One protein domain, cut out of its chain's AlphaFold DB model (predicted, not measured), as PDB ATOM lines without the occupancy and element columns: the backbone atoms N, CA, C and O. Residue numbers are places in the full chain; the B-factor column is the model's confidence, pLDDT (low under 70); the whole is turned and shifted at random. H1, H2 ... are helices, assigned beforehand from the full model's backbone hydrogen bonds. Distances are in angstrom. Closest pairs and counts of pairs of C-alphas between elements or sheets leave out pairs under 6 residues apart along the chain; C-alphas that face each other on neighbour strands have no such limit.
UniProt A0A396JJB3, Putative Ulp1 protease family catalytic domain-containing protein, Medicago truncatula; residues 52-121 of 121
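This is residues 52 to 121 of the 121 residues of the protein "Putative Ulp1 protease family catalytic domain-containing protein" of Medicago truncatula (UniProt A0A396JJB3). A long helix, H2, and a shorter one, H1, meet near their first residues as an L, and residues 104 to 121, mostly H2, stick out as a straight arm. A wide loop, residues 74 to 92, leads from the far end of H1 back to the corner. The printed part has 70 residues with two named helices, H1 then H2, and no named strand; its class is all helix. It is only just loose, close to extended, with a radius of gyration of the C-alphas of 16.4 A, and flat, spanning 55 by 31 by 16 A.

H2, residues 93 to 119, is 38.8 A long, from C-alpha 93 at (55.777, -46.402, -38.910) to C-alpha 119 at (37.696, -78.319, -51.476). H1, residues 59 to 73, is 21.2 A long and begins at C-alpha 59 (54.290, -44.722, -51.394).

H2, with residues 95 to 100 alone, touches residues 61 to 65 of H1; the closest C-alphas, of Leu 96 and Tyr 61, are 5.9 A apart. Their lines are about perpendicular, at 84 degrees. Every O i to N i+4 pair is within hydrogen-bond range in H1, and 22 of 23 in H2.

The two farthest C-alphas, of Asp 85 and Leu 121, are 56.3 A apart. The printed part has no cut, and the link from H1 to H2 is long. The model's pLDDT is under 70 at residues 82 to 88 and 120 to 121.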
ATOM      1  N   ILE A  52      53.016 -36.817 -46.454       85.25
ATOM      2  CA  ILE A  52      54.012 -37.031 -47.497       85.25
ATOM      3  C   ILE A  52      55.073 -37.973 -46.940       85.25
ATOM      4  O   ILE A  52      55.602 -37.756 -45.846       85.25
ATOM      5  N   GLN A  53      55.380 -39.030 -47.680       87.88
ATOM      6  CA  GLN A  53      56.500 -39.904 -47.348       87.88
ATOM      7  C   GLN A  53      57.823 -39.146 -47.480       87.88
ATOM      8  O   GLN A  53      58.013 -38.335 -48.385       87.88
ATOM      9  N   THR A  54      58.759 -39.420 -46.582       86.25
ATOM     10  CA  THR A  54      60.121 -38.876 -46.675       86.25
ATOM     11  C   THR A  54      61.078 -39.817 -47.400       86.25
ATOM     12  O   THR A  54      62.170 -39.404 -47.777       86.25
ATOM     13  N   ASN A  55      60.685 -41.079 -47.582       84.31
ATOM     14  CA  ASN A  55      61.418 -42.073 -48.355       84.31
ATOM     15  C   ASN A  55      60.744 -42.298 -49.723       84.31
ATOM     16  O   ASN A  55      59.703 -41.717 -50.016       84.31
ATOM     17  N   GLY A  56      61.373 -43.099 -50.583       84.69
ATOM     18  CA  GLY A  56      60.860 -43.416 -51.920       84.69
ATOM     19  C   GLY A  56      60.174 -44.779 -52.041       84.69
ATOM     20  O   GLY A  56      59.896 -45.186 -53.164       84.69
ATOM     21  N   ILE A  57      59.953 -45.497 -50.935       89.75
ATOM     22  CA  ILE A  57      59.554 -46.917 -50.950       89.75
ATOM     23  C   ILE A  57      58.180 -47.174 -50.323       89.75
ATOM     24  O   ILE A  57      57.531 -48.150 -50.684       89.75
ATOM     25  N   ASP A  58      57.686 -46.273 -49.471       91.44
ATOM     26  CA  ASP A  58      56.440 -46.480 -48.724       91.44
ATOM     27  C   ASP A  58      55.202 -45.903 -49.431       91.44
ATOM     28  O   ASP A  58      54.117 -45.833 -48.848       91.44
ATOM     29  N   CYS A  59      55.325 -45.489 -50.697       89.38
ATOM     30  CA  CYS A  59      54.290 -44.722 -51.394       89.38
ATOM     31  C   CYS A  59      52.945 -45.454 -51.419       89.38
ATOM     32  O   CYS A  59      51.904 -44.845 -51.170       89.38
ATOM     33  N   GLY A  60      52.973 -46.770 -51.651       91.06
ATOM     34  CA  GLY A  60      51.785 -47.617 -51.633       91.06
ATOM     35  C   GLY A  60      51.086 -47.599 -50.273       91.06
ATOM     36  O   GLY A  60      49.878 -47.373 -50.213       91.06
ATOM     37  N   TYR A  61      51.835 -47.756 -49.178       93.25
ATOM     38  CA  TYR A  61      51.285 -47.735 -47.820       93.25
ATOM     39  C   TYR A  61      50.687 -46.376 -47.458       93.25
ATOM     40  O   TYR A  61      49.615 -46.318 -46.858       93.25
ATOM     41  N   PHE A  62      51.315 -45.278 -47.890       92.06
ATOM     42  CA  PHE A  62      50.768 -43.933 -47.704       92.06
ATOM     43  C   PHE A  62      49.426 -43.752 -48.422       92.06
ATOM     44  O   PHE A  62      48.476 -43.243 -47.821       92.06
ATOM     45  N   VAL A  63      49.319 -44.197 -49.680       90.38
ATOM     46  CA  VAL A  63      48.060 -44.117 -50.438       90.38
ATOM     47  C   VAL A  63      46.982 -44.984 -49.786       90.38
ATOM     48  O   VAL A  63      45.868 -44.510 -49.575       90.38
ATOM     49  N   MET A  64      47.306 -46.221 -49.405       93.38
ATOM     50  CA  MET A  64      46.359 -47.133 -48.753       93.38
ATOM     51  C   MET A  64      45.869 -46.586 -47.411       93.38
ATOM     52  O   MET A  64      44.660 -46.554 -47.170       93.38
ATOM     53  N   ARG A  65      46.778 -46.071 -46.573       93.00
ATOM     54  CA  ARG A  65      46.423 -45.433 -45.302       93.00
ATOM     55  C   ARG A  65      45.491 -44.244 -45.514       93.00
ATOM     56  O   ARG A  65      44.469 -44.143 -44.841       93.00
ATOM     57  N   PHE A  66      45.821 -43.370 -46.465       88.56
ATOM     58  CA  PHE A  66      45.020 -42.187 -46.771       88.56
ATOM     59  C   PHE A  66      43.616 -42.550 -47.274       88.56
ATOM     60  O   PHE A  66      42.627 -41.983 -46.814       88.56
ATOM     61  N   MET A  67      43.502 -43.543 -48.163       89.25
ATOM     62  CA  MET A  67      42.203 -44.039 -48.626       89.25
ATOM     63  C   MET A  67      41.376 -44.639 -47.485       89.25
ATOM     64  O   MET A  67      40.189 -44.331 -47.387       89.25
ATOM     65  N   LYS A  68      41.996 -45.435 -46.599       89.19
ATOM     66  CA  LYS A  68      41.332 -45.987 -45.406       89.19
ATOM     67  C   LYS A  68      40.741 -44.865 -44.552       89.19
ATOM     68  O   LYS A  68      39.571 -44.927 -44.191       89.19
ATOM     69  N   GLU A  69      41.508 -43.813 -44.276       87.25
ATOM     70  CA  GLU A  69      41.026 -42.676 -43.486       87.25
ATOM     71  C   GLU A  69      39.887 -41.911 -44.182       87.25
ATOM     72  O   GLU A  69      38.930 -41.529 -43.514       87.25
ATOM     73  N   ILE A  70      39.936 -41.718 -45.509       86.06
ATOM     74  CA  ILE A  70      38.854 -41.052 -46.265       86.06
ATOM     75  C   ILE A  70      37.554 -41.845 -46.154       86.06
ATOM     76  O   ILE A  70      36.500 -41.265 -45.895       86.06
ATOM     77  N   ILE A  71      37.633 -43.162 -46.346       86.56
ATOM     78  CA  ILE A  71      36.470 -44.051 -46.295       86.56
ATOM     79  C   ILE A  71      35.884 -44.063 -44.879       86.56
ATOM     80  O   ILE A  71      34.679 -43.888 -44.714       86.56
ATOM     81  N   LEU A  72      36.731 -44.202 -43.856       86.44
ATOM     82  CA  LEU A  72      36.298 -44.240 -42.457       86.44
ATOM     83  C   LEU A  72      35.765 -42.897 -41.949       86.44
ATOM     84  O   LEU A  72      34.903 -42.883 -41.073       86.44
ATOM     85  N   ALA A  73      36.241 -41.773 -42.489       83.94
ATOM     86  CA  ALA A  73      35.692 -40.459 -42.163       83.94
ATOM     87  C   ALA A  73      34.220 -40.326 -42.592       83.94
ATOM     88  O   ALA A  73      33.511 -39.491 -42.033       83.94
ATOM     89  N   ASN A  74      33.771 -41.149 -43.553       82.50
ATOM     90  CA  ASN A  74      32.396 -41.204 -44.050       82.50
ATOM     91  C   ASN A  74      31.834 -39.812 -44.393       82.50
ATOM     92  O   ASN A  74      30.725 -39.447 -44.004       82.50
ATOM     93  N   GLN A  75      32.650 -39.005 -45.074       79.75
ATOM     94  CA  GLN A  75      32.295 -37.658 -45.506       79.75
ATOM     95  C   GLN A  75      32.032 -37.631 -47.010       79.75
ATOM     96  O   GLN A  75      32.733 -38.275 -47.788       79.75
ATOM     97  N   ASP A  76      31.094 -36.785 -47.431       78.75
ATOM     98  CA  ASP A  76      30.798 -36.569 -48.853       78.75
ATOM     99  C   ASP A  76      31.945 -35.868 -49.607       78.75
ATOM    100  O   ASP A  76      31.970 -35.831 -50.842       78.75
ATOM    101  N   MET A  77      32.894 -35.266 -48.879       77.06
ATOM    102  CA  MET A  77      34.030 -34.533 -49.431       77.06
ATOM    103  C   MET A  77      35.296 -34.720 -48.596       77.06
ATOM    104  O   MET A  77      35.242 -34.771 -47.373       77.06
ATOM    105  N   ILE A  78      36.444 -34.732 -49.275       78.44
ATOM    106  CA  ILE A  78      37.770 -34.701 -48.653       78.44
ATOM    107  C   ILE A  78      38.069 -33.246 -48.259       78.44
ATOM    108  O   ILE A  78      38.091 -32.380 -49.144       78.44
ATOM    109  N   PRO A  79      38.313 -32.938 -46.972       76.00
ATOM    110  CA  PRO A  79      38.675 -31.586 -46.565       76.00
ATOM    111  C   PRO A  79      39.993 -31.141 -47.217       76.00
ATOM    112  O   PRO A  79      40.946 -31.912 -47.306       76.00
ATOM    113  N   GLU A  80      40.081 -29.880 -47.654       75.12
ATOM    114  CA  GLU A  80      41.312 -29.336 -48.263       75.12
ATOM    115  C   GLU A  80      42.491 -29.347 -47.281       75.12
ATOM    116  O   GLU A  80      43.618 -29.702 -47.641       75.12
ATOM    117  N   ASN A  81      42.197 -29.015 -46.023       72.00
ATOM    118  CA  ASN A  81      43.069 -29.223 -44.875       72.00
ATOM    119  C   ASN A  81      42.653 -30.523 -44.182       72.00
ATOM    120  O   ASN A  81      42.161 -30.504 -43.057       72.00
ATOM    121  N   TYR A  82      42.812 -31.642 -44.895       67.56
ATOM    122  CA  TYR A  82      42.472 -32.986 -44.418       67.56
ATOM    123  C   TYR A  82      43.046 -33.267 -43.023       67.56
ATOM    124  O   TYR A  82      42.419 -33.912 -42.186       67.56
ATOM    125  N   PHE A  83      44.210 -32.684 -42.749       65.81
ATOM    126  CA  PHE A  83      44.810 -32.633 -41.434       65.81
ATOM    127  C   PHE A  83      44.909 -31.172 -40.982       65.81
ATOM    128  O   PHE A  83      45.700 -30.402 -41.527       65.81
ATOM    129  N   GLY A  84      44.067 -30.775 -40.021       57.00
ATOM    130  CA  GLY A  84      44.160 -29.471 -39.355       57.00
ATOM    131  C   GLY A  84      45.431 -29.334 -38.507       57.00
ATOM    132  O   GLY A  84      46.327 -30.176 -38.578       57.00
ATOM    133  N   ASP A  85      45.475 -28.309 -37.651       51.62
ATOM    134  CA  ASP A  85      46.655 -27.831 -36.900       51.62
ATOM    135  C   ASP A  85      47.326 -28.847 -35.942       51.62
ATOM    136  O   ASP A  85      48.257 -28.495 -35.223       51.62
ATOM    137  N   TYR A  86      46.912 -30.120 -35.946       50.06
ATOM    138  CA  TYR A  86      47.413 -31.168 -35.051       50.06
ATOM    139  C   TYR A  86      47.679 -32.555 -35.673       50.06
ATOM    140  O   TYR A  86      47.846 -33.510 -34.918       50.06
ATOM    141  N   LYS A  87      47.740 -32.754 -37.002       54.94
ATOM    142  CA  LYS A  87      47.858 -34.132 -37.544       54.94
ATOM    143  C   LYS A  87      48.885 -34.281 -38.686       54.94
ATOM    144  O   LYS A  87      48.666 -33.873 -39.808       54.94
ATOM    145  N   CYS A  88      50.040 -34.859 -38.363       66.44
ATOM    146  CA  CYS A  88      51.030 -35.498 -39.244       66.44
ATOM    147  C   CYS A  88      51.257 -34.963 -40.678       66.44
ATOM    148  O   CYS A  88      50.569 -35.330 -41.626       66.44
ATOM    149  N   LYS A  89      52.390 -34.269 -40.878       77.94
ATOM    150  CA  LYS A  89      52.986 -34.050 -42.215       77.94
ATOM    151  C   LYS A  89      53.412 -35.355 -42.910       77.94
ATOM    152  O   LYS A  89      53.635 -35.348 -44.113       77.94
ATOM    153  N   THR A  90      53.565 -36.442 -42.158       87.12
ATOM    154  CA  THR A  90      53.985 -37.771 -42.623       87.12
ATOM    155  C   THR A  90      53.392 -38.835 -41.701       87.12
ATOM    156  O   THR A  90      53.179 -38.538 -40.527       87.12
ATOM    157  N   TYR A  91      53.111 -40.044 -42.182       89.56
ATOM    158  CA  TYR A  91      52.638 -41.122 -41.307       89.56
ATOM    159  C   TYR A  91      53.776 -41.675 -40.440       89.56
ATOM    160  O   TYR A  91      54.927 -41.733 -40.869       89.56
ATOM    161  N   SER A  92      53.452 -42.090 -39.213       90.69
ATOM    162  CA  SER A  92      54.382 -42.865 -38.388       90.69
ATOM    163  C   SER A  92      54.508 -44.292 -38.922       90.69
ATOM    164  O   SER A  92      53.609 -44.783 -39.602       90.69
ATOM    165  N   LYS A  93      55.594 -44.985 -38.559       90.88
ATOM    166  CA  LYS A  93      55.777 -46.402 -38.910       90.88
ATOM    167  C   LYS A  93      54.617 -47.266 -38.424       90.88
ATOM    168  O   LYS A  93      54.107 -48.050 -39.207       90.88
ATOM    169  N   ASP A  94      54.135 -47.044 -37.203       93.12
ATOM    170  CA  ASP A  94      53.005 -47.793 -36.639       93.12
ATOM    171  C   ASP A  94      51.744 -47.684 -37.507       93.12
ATOM    172  O   ASP A  94      51.005 -48.649 -37.662       93.12
ATOM    173  N   LYS A  95      51.510 -46.522 -38.139       91.50
ATOM    174  CA  LYS A  95      50.389 -46.348 -39.073       91.50
ATOM    175  C   LYS A  95      50.562 -47.102 -40.383       91.50
ATOM    176  O   LYS A  95      49.554 -47.431 -41.002       91.50
ATOM    177  N   LEU A  96      51.796 -47.348 -40.810       93.81
ATOM    178  CA  LEU A  96      52.081 -48.161 -41.990       93.81
ATOM    179  C   LEU A  96      51.998 -49.654 -41.652       93.81
ATOM    180  O   LEU A  96      51.409 -50.400 -42.424       93.81
ATOM    181  N   VAL A  97      52.488 -50.054 -40.473       95.88
ATOM    182  CA  VAL A  97      52.350 -51.422 -39.948       95.88
ATOM    183  C   VAL A  97      50.876 -51.799 -39.797       95.88
ATOM    184  O   VAL A  97      50.492 -52.868 -40.243       95.88
ATOM    185  N   GLU A  98      50.022 -50.896 -39.298       95.62
ATOM    186  CA  GLU A  98      48.563 -51.122 -39.235       95.62
ATOM    187  C   GLU A  98      47.990 -51.499 -40.615       95.62
ATOM    188  O   GLU A  98      47.176 -52.408 -40.734       95.62
ATOM    189  N   VAL A  99      48.439 -50.824 -41.680       95.06
ATOM    190  CA  VAL A  99      48.007 -51.137 -43.051       95.06
ATOM    191  C   VAL A  99      48.546 -52.492 -43.503       95.06
ATOM    192  O   VAL A  99      47.822 -53.245 -44.147       95.06
ATOM    193  N   GLU A 100      49.799 -52.810 -43.193       95.25
ATOM    194  CA  GLU A 100      50.392 -54.109 -43.514       95.25
ATOM    195  C   GLU A 100      49.637 -55.261 -42.836       95.25
ATOM    196  O   GLU A 100      49.279 -56.233 -43.500       95.25
ATOM    197  N   GLU A 101      49.328 -55.123 -41.546       97.00
ATOM    198  CA  GLU A 101      48.585 -56.109 -40.757       97.00
ATOM    199  C   GLU A 101      47.150 -56.294 -41.266       97.00
ATOM    200  O   GLU A 101      46.697 -57.434 -41.418       97.00
ATOM    201  N   ASP A 102      46.451 -55.202 -41.600       95.00
ATOM    202  CA  ASP A 102      45.117 -55.265 -42.207       95.00
ATOM    203  C   ASP A 102      45.141 -56.062 -43.519       95.00
ATOM    204  O   ASP A 102      44.305 -56.940 -43.749       95.00
ATOM    205  N   TRP A 103      46.112 -55.769 -44.390       93.94
ATOM    206  CA  TRP A 103      46.248 -56.437 -45.684       93.94
ATOM    207  C   TRP A 103      46.628 -57.904 -45.538       93.94
ATOM    208  O   TRP A 103      46.061 -58.752 -46.229       93.94
ATOM    209  N   ALA A 104      47.563 -58.215 -44.641       96.38
ATOM    210  CA  ALA A 104      47.950 -59.587 -44.354       96.38
ATOM    211  C   ALA A 104      46.746 -60.395 -43.848       96.38
ATOM    212  O   ALA A 104      46.491 -61.493 -44.346       96.38
ATOM    213  N   THR A 105      45.966 -59.823 -42.928       97.25
ATOM    214  CA  THR A 105      44.755 -60.449 -42.381       97.25
ATOM    215  C   THR A 105      43.731 -60.711 -43.479       97.25
ATOM    216  O   THR A 105      43.315 -61.856 -43.664       97.25
ATOM    217  N   PHE A 106      43.405 -59.691 -44.279       95.19
ATOM    218  CA  PHE A 106      42.469 -59.823 -45.395       95.19
ATOM    219  C   PHE A 106      42.898 -60.912 -46.386       95.19
ATOM    220  O   PHE A 106      42.086 -61.738 -46.793       95.19
ATOM    221  N   MET A 107      44.179 -60.950 -46.767       95.69
ATOM    222  CA  MET A 107      44.684 -61.939 -47.722       95.69
ATOM    223  C   MET A 107      44.633 -63.362 -47.164       95.69
ATOM    224  O   MET A 107      44.293 -64.291 -47.897       95.69
ATOM    225  N   VAL A 108      44.948 -63.550 -45.880       96.94
ATOM    226  CA  VAL A 108      44.859 -64.860 -45.221       96.94
ATOM    227  C   VAL A 108      43.415 -65.352 -45.176       96.94
ATOM    228  O   VAL A 108      43.160 -66.514 -45.491       96.94
ATOM    229  N   GLU A 109      42.471 -64.485 -44.814       96.44
ATOM    230  CA  GLU A 109      41.042 -64.814 -44.792       96.44
ATOM    231  C   GLU A 109      40.520 -65.121 -46.196       96.44
ATOM    232  O   GLU A 109      39.930 -66.176 -46.421       96.44
ATOM    233  N   TYR A 110      40.842 -64.271 -47.170       95.75
ATOM    234  CA  TYR A 110      40.462 -64.471 -48.563       95.75
ATOM    235  C   TYR A 110      40.977 -65.803 -49.125       95.75
ATOM    236  O   TYR A 110      40.232 -66.545 -49.765       95.75
ATOM    237  N   LEU A 111      42.250 -66.136 -48.879       96.06
ATOM    238  CA  LEU A 111      42.837 -67.400 -49.329       96.06
ATOM    239  C   LEU A 111      42.205 -68.604 -48.629       96.06
ATOM    240  O   LEU A 111      41.962 -69.621 -49.281       96.06
ATOM    241  N   ARG A 112      41.919 -68.496 -47.326       94.88
ATOM    242  CA  ARG A 112      41.219 -69.539 -46.570       94.88
ATOM    243  C   ARG A 112      39.855 -69.829 -47.192       94.88
ATOM    244  O   ARG A 112      39.562 -70.990 -47.474       94.88
ATOM    245  N   ASP A 113      39.071 -68.791 -47.456       94.38
ATOM    246  CA  ASP A 113      37.731 -68.917 -48.030       94.38
ATOM    247  C   ASP A 113      37.778 -69.466 -49.459       94.38
ATOM    248  O   ASP A 113      37.011 -70.363 -49.817       94.38
ATOM    249  N   TYR A 114      38.727 -68.989 -50.266       93.81
ATOM    250  CA  TYR A 114      38.944 -69.473 -51.627       93.81
ATOM    251  C   TYR A 114      39.285 -70.968 -51.671       93.81
ATOM    252  O   TYR A 114      38.757 -71.710 -52.504       93.81
ATOM    253  N   ILE A 115      40.163 -71.428 -50.774       94.38
ATOM    254  CA  ILE A 115      40.538 -72.842 -50.670       94.38
ATOM    255  C   ILE A 115      39.350 -73.672 -50.178       94.38
ATOM    256  O   ILE A 115      39.067 -74.715 -50.765       94.38
ATOM    257  N   ALA A 116      38.634 -73.207 -49.149       92.06
ATOM    258  CA  ALA A 116      37.469 -73.903 -48.613       92.06
ATOM    259  C   ALA A 116      36.414 -74.152 -49.702       92.06
ATOM    260  O   ALA A 116      35.989 -75.289 -49.881       92.06
ATOM    261  N   GLN A 117      36.084 -73.130 -50.498       89.94
ATOM    262  CA  GLN A 117      35.127 -73.241 -51.607       89.94
ATOM    263  C   GLN A 117      35.555 -74.248 -52.684       89.94
ATOM    264  O   GLN A 117      34.708 -74.874 -53.319       89.94
ATOM    265  N   ARG A 118      36.865 -74.409 -52.903       85.94
ATOM    266  CA  ARG A 118      37.415 -75.341 -53.899       85.94
ATOM    267  C   ARG A 118      37.565 -76.775 -53.404       85.94
ATOM    268  O   ARG A 118      37.619 -77.668 -54.237       85.94
ATOM    269  N   LEU A 119      37.649 -76.988 -52.093       77.38
ATOM    270  CA  LEU A 119      37.696 -78.319 -51.476       77.38
ATOM    271  C   LEU A 119      36.300 -78.881 -51.165       77.38
ATOM    272  O   LEU A 119      36.174 -80.063 -50.862       77.38
ATOM    273  N   THR A 120      35.259 -78.046 -51.221       66.88
ATOM    274  CA  THR A 120      33.848 -78.453 -51.096       66.88
ATOM    275  C   THR A 120      33.185 -78.840 -52.430       66.88
ATOM    276  O   THR A 120      31.969 -79.025 -52.461       66.88
ATOM    277  N   LEU A 121      33.961 -78.948 -53.516       53.09
ATOM    278  CA  LEU A 121      33.587 -79.535 -54.813       53.09
ATOM    279  C   LEU A 121      34.262 -80.900 -54.973       53.09
ATOM    280  O   LEU A 121      33.623 -81.788 -55.577       53.09
TER     281      LEU A 121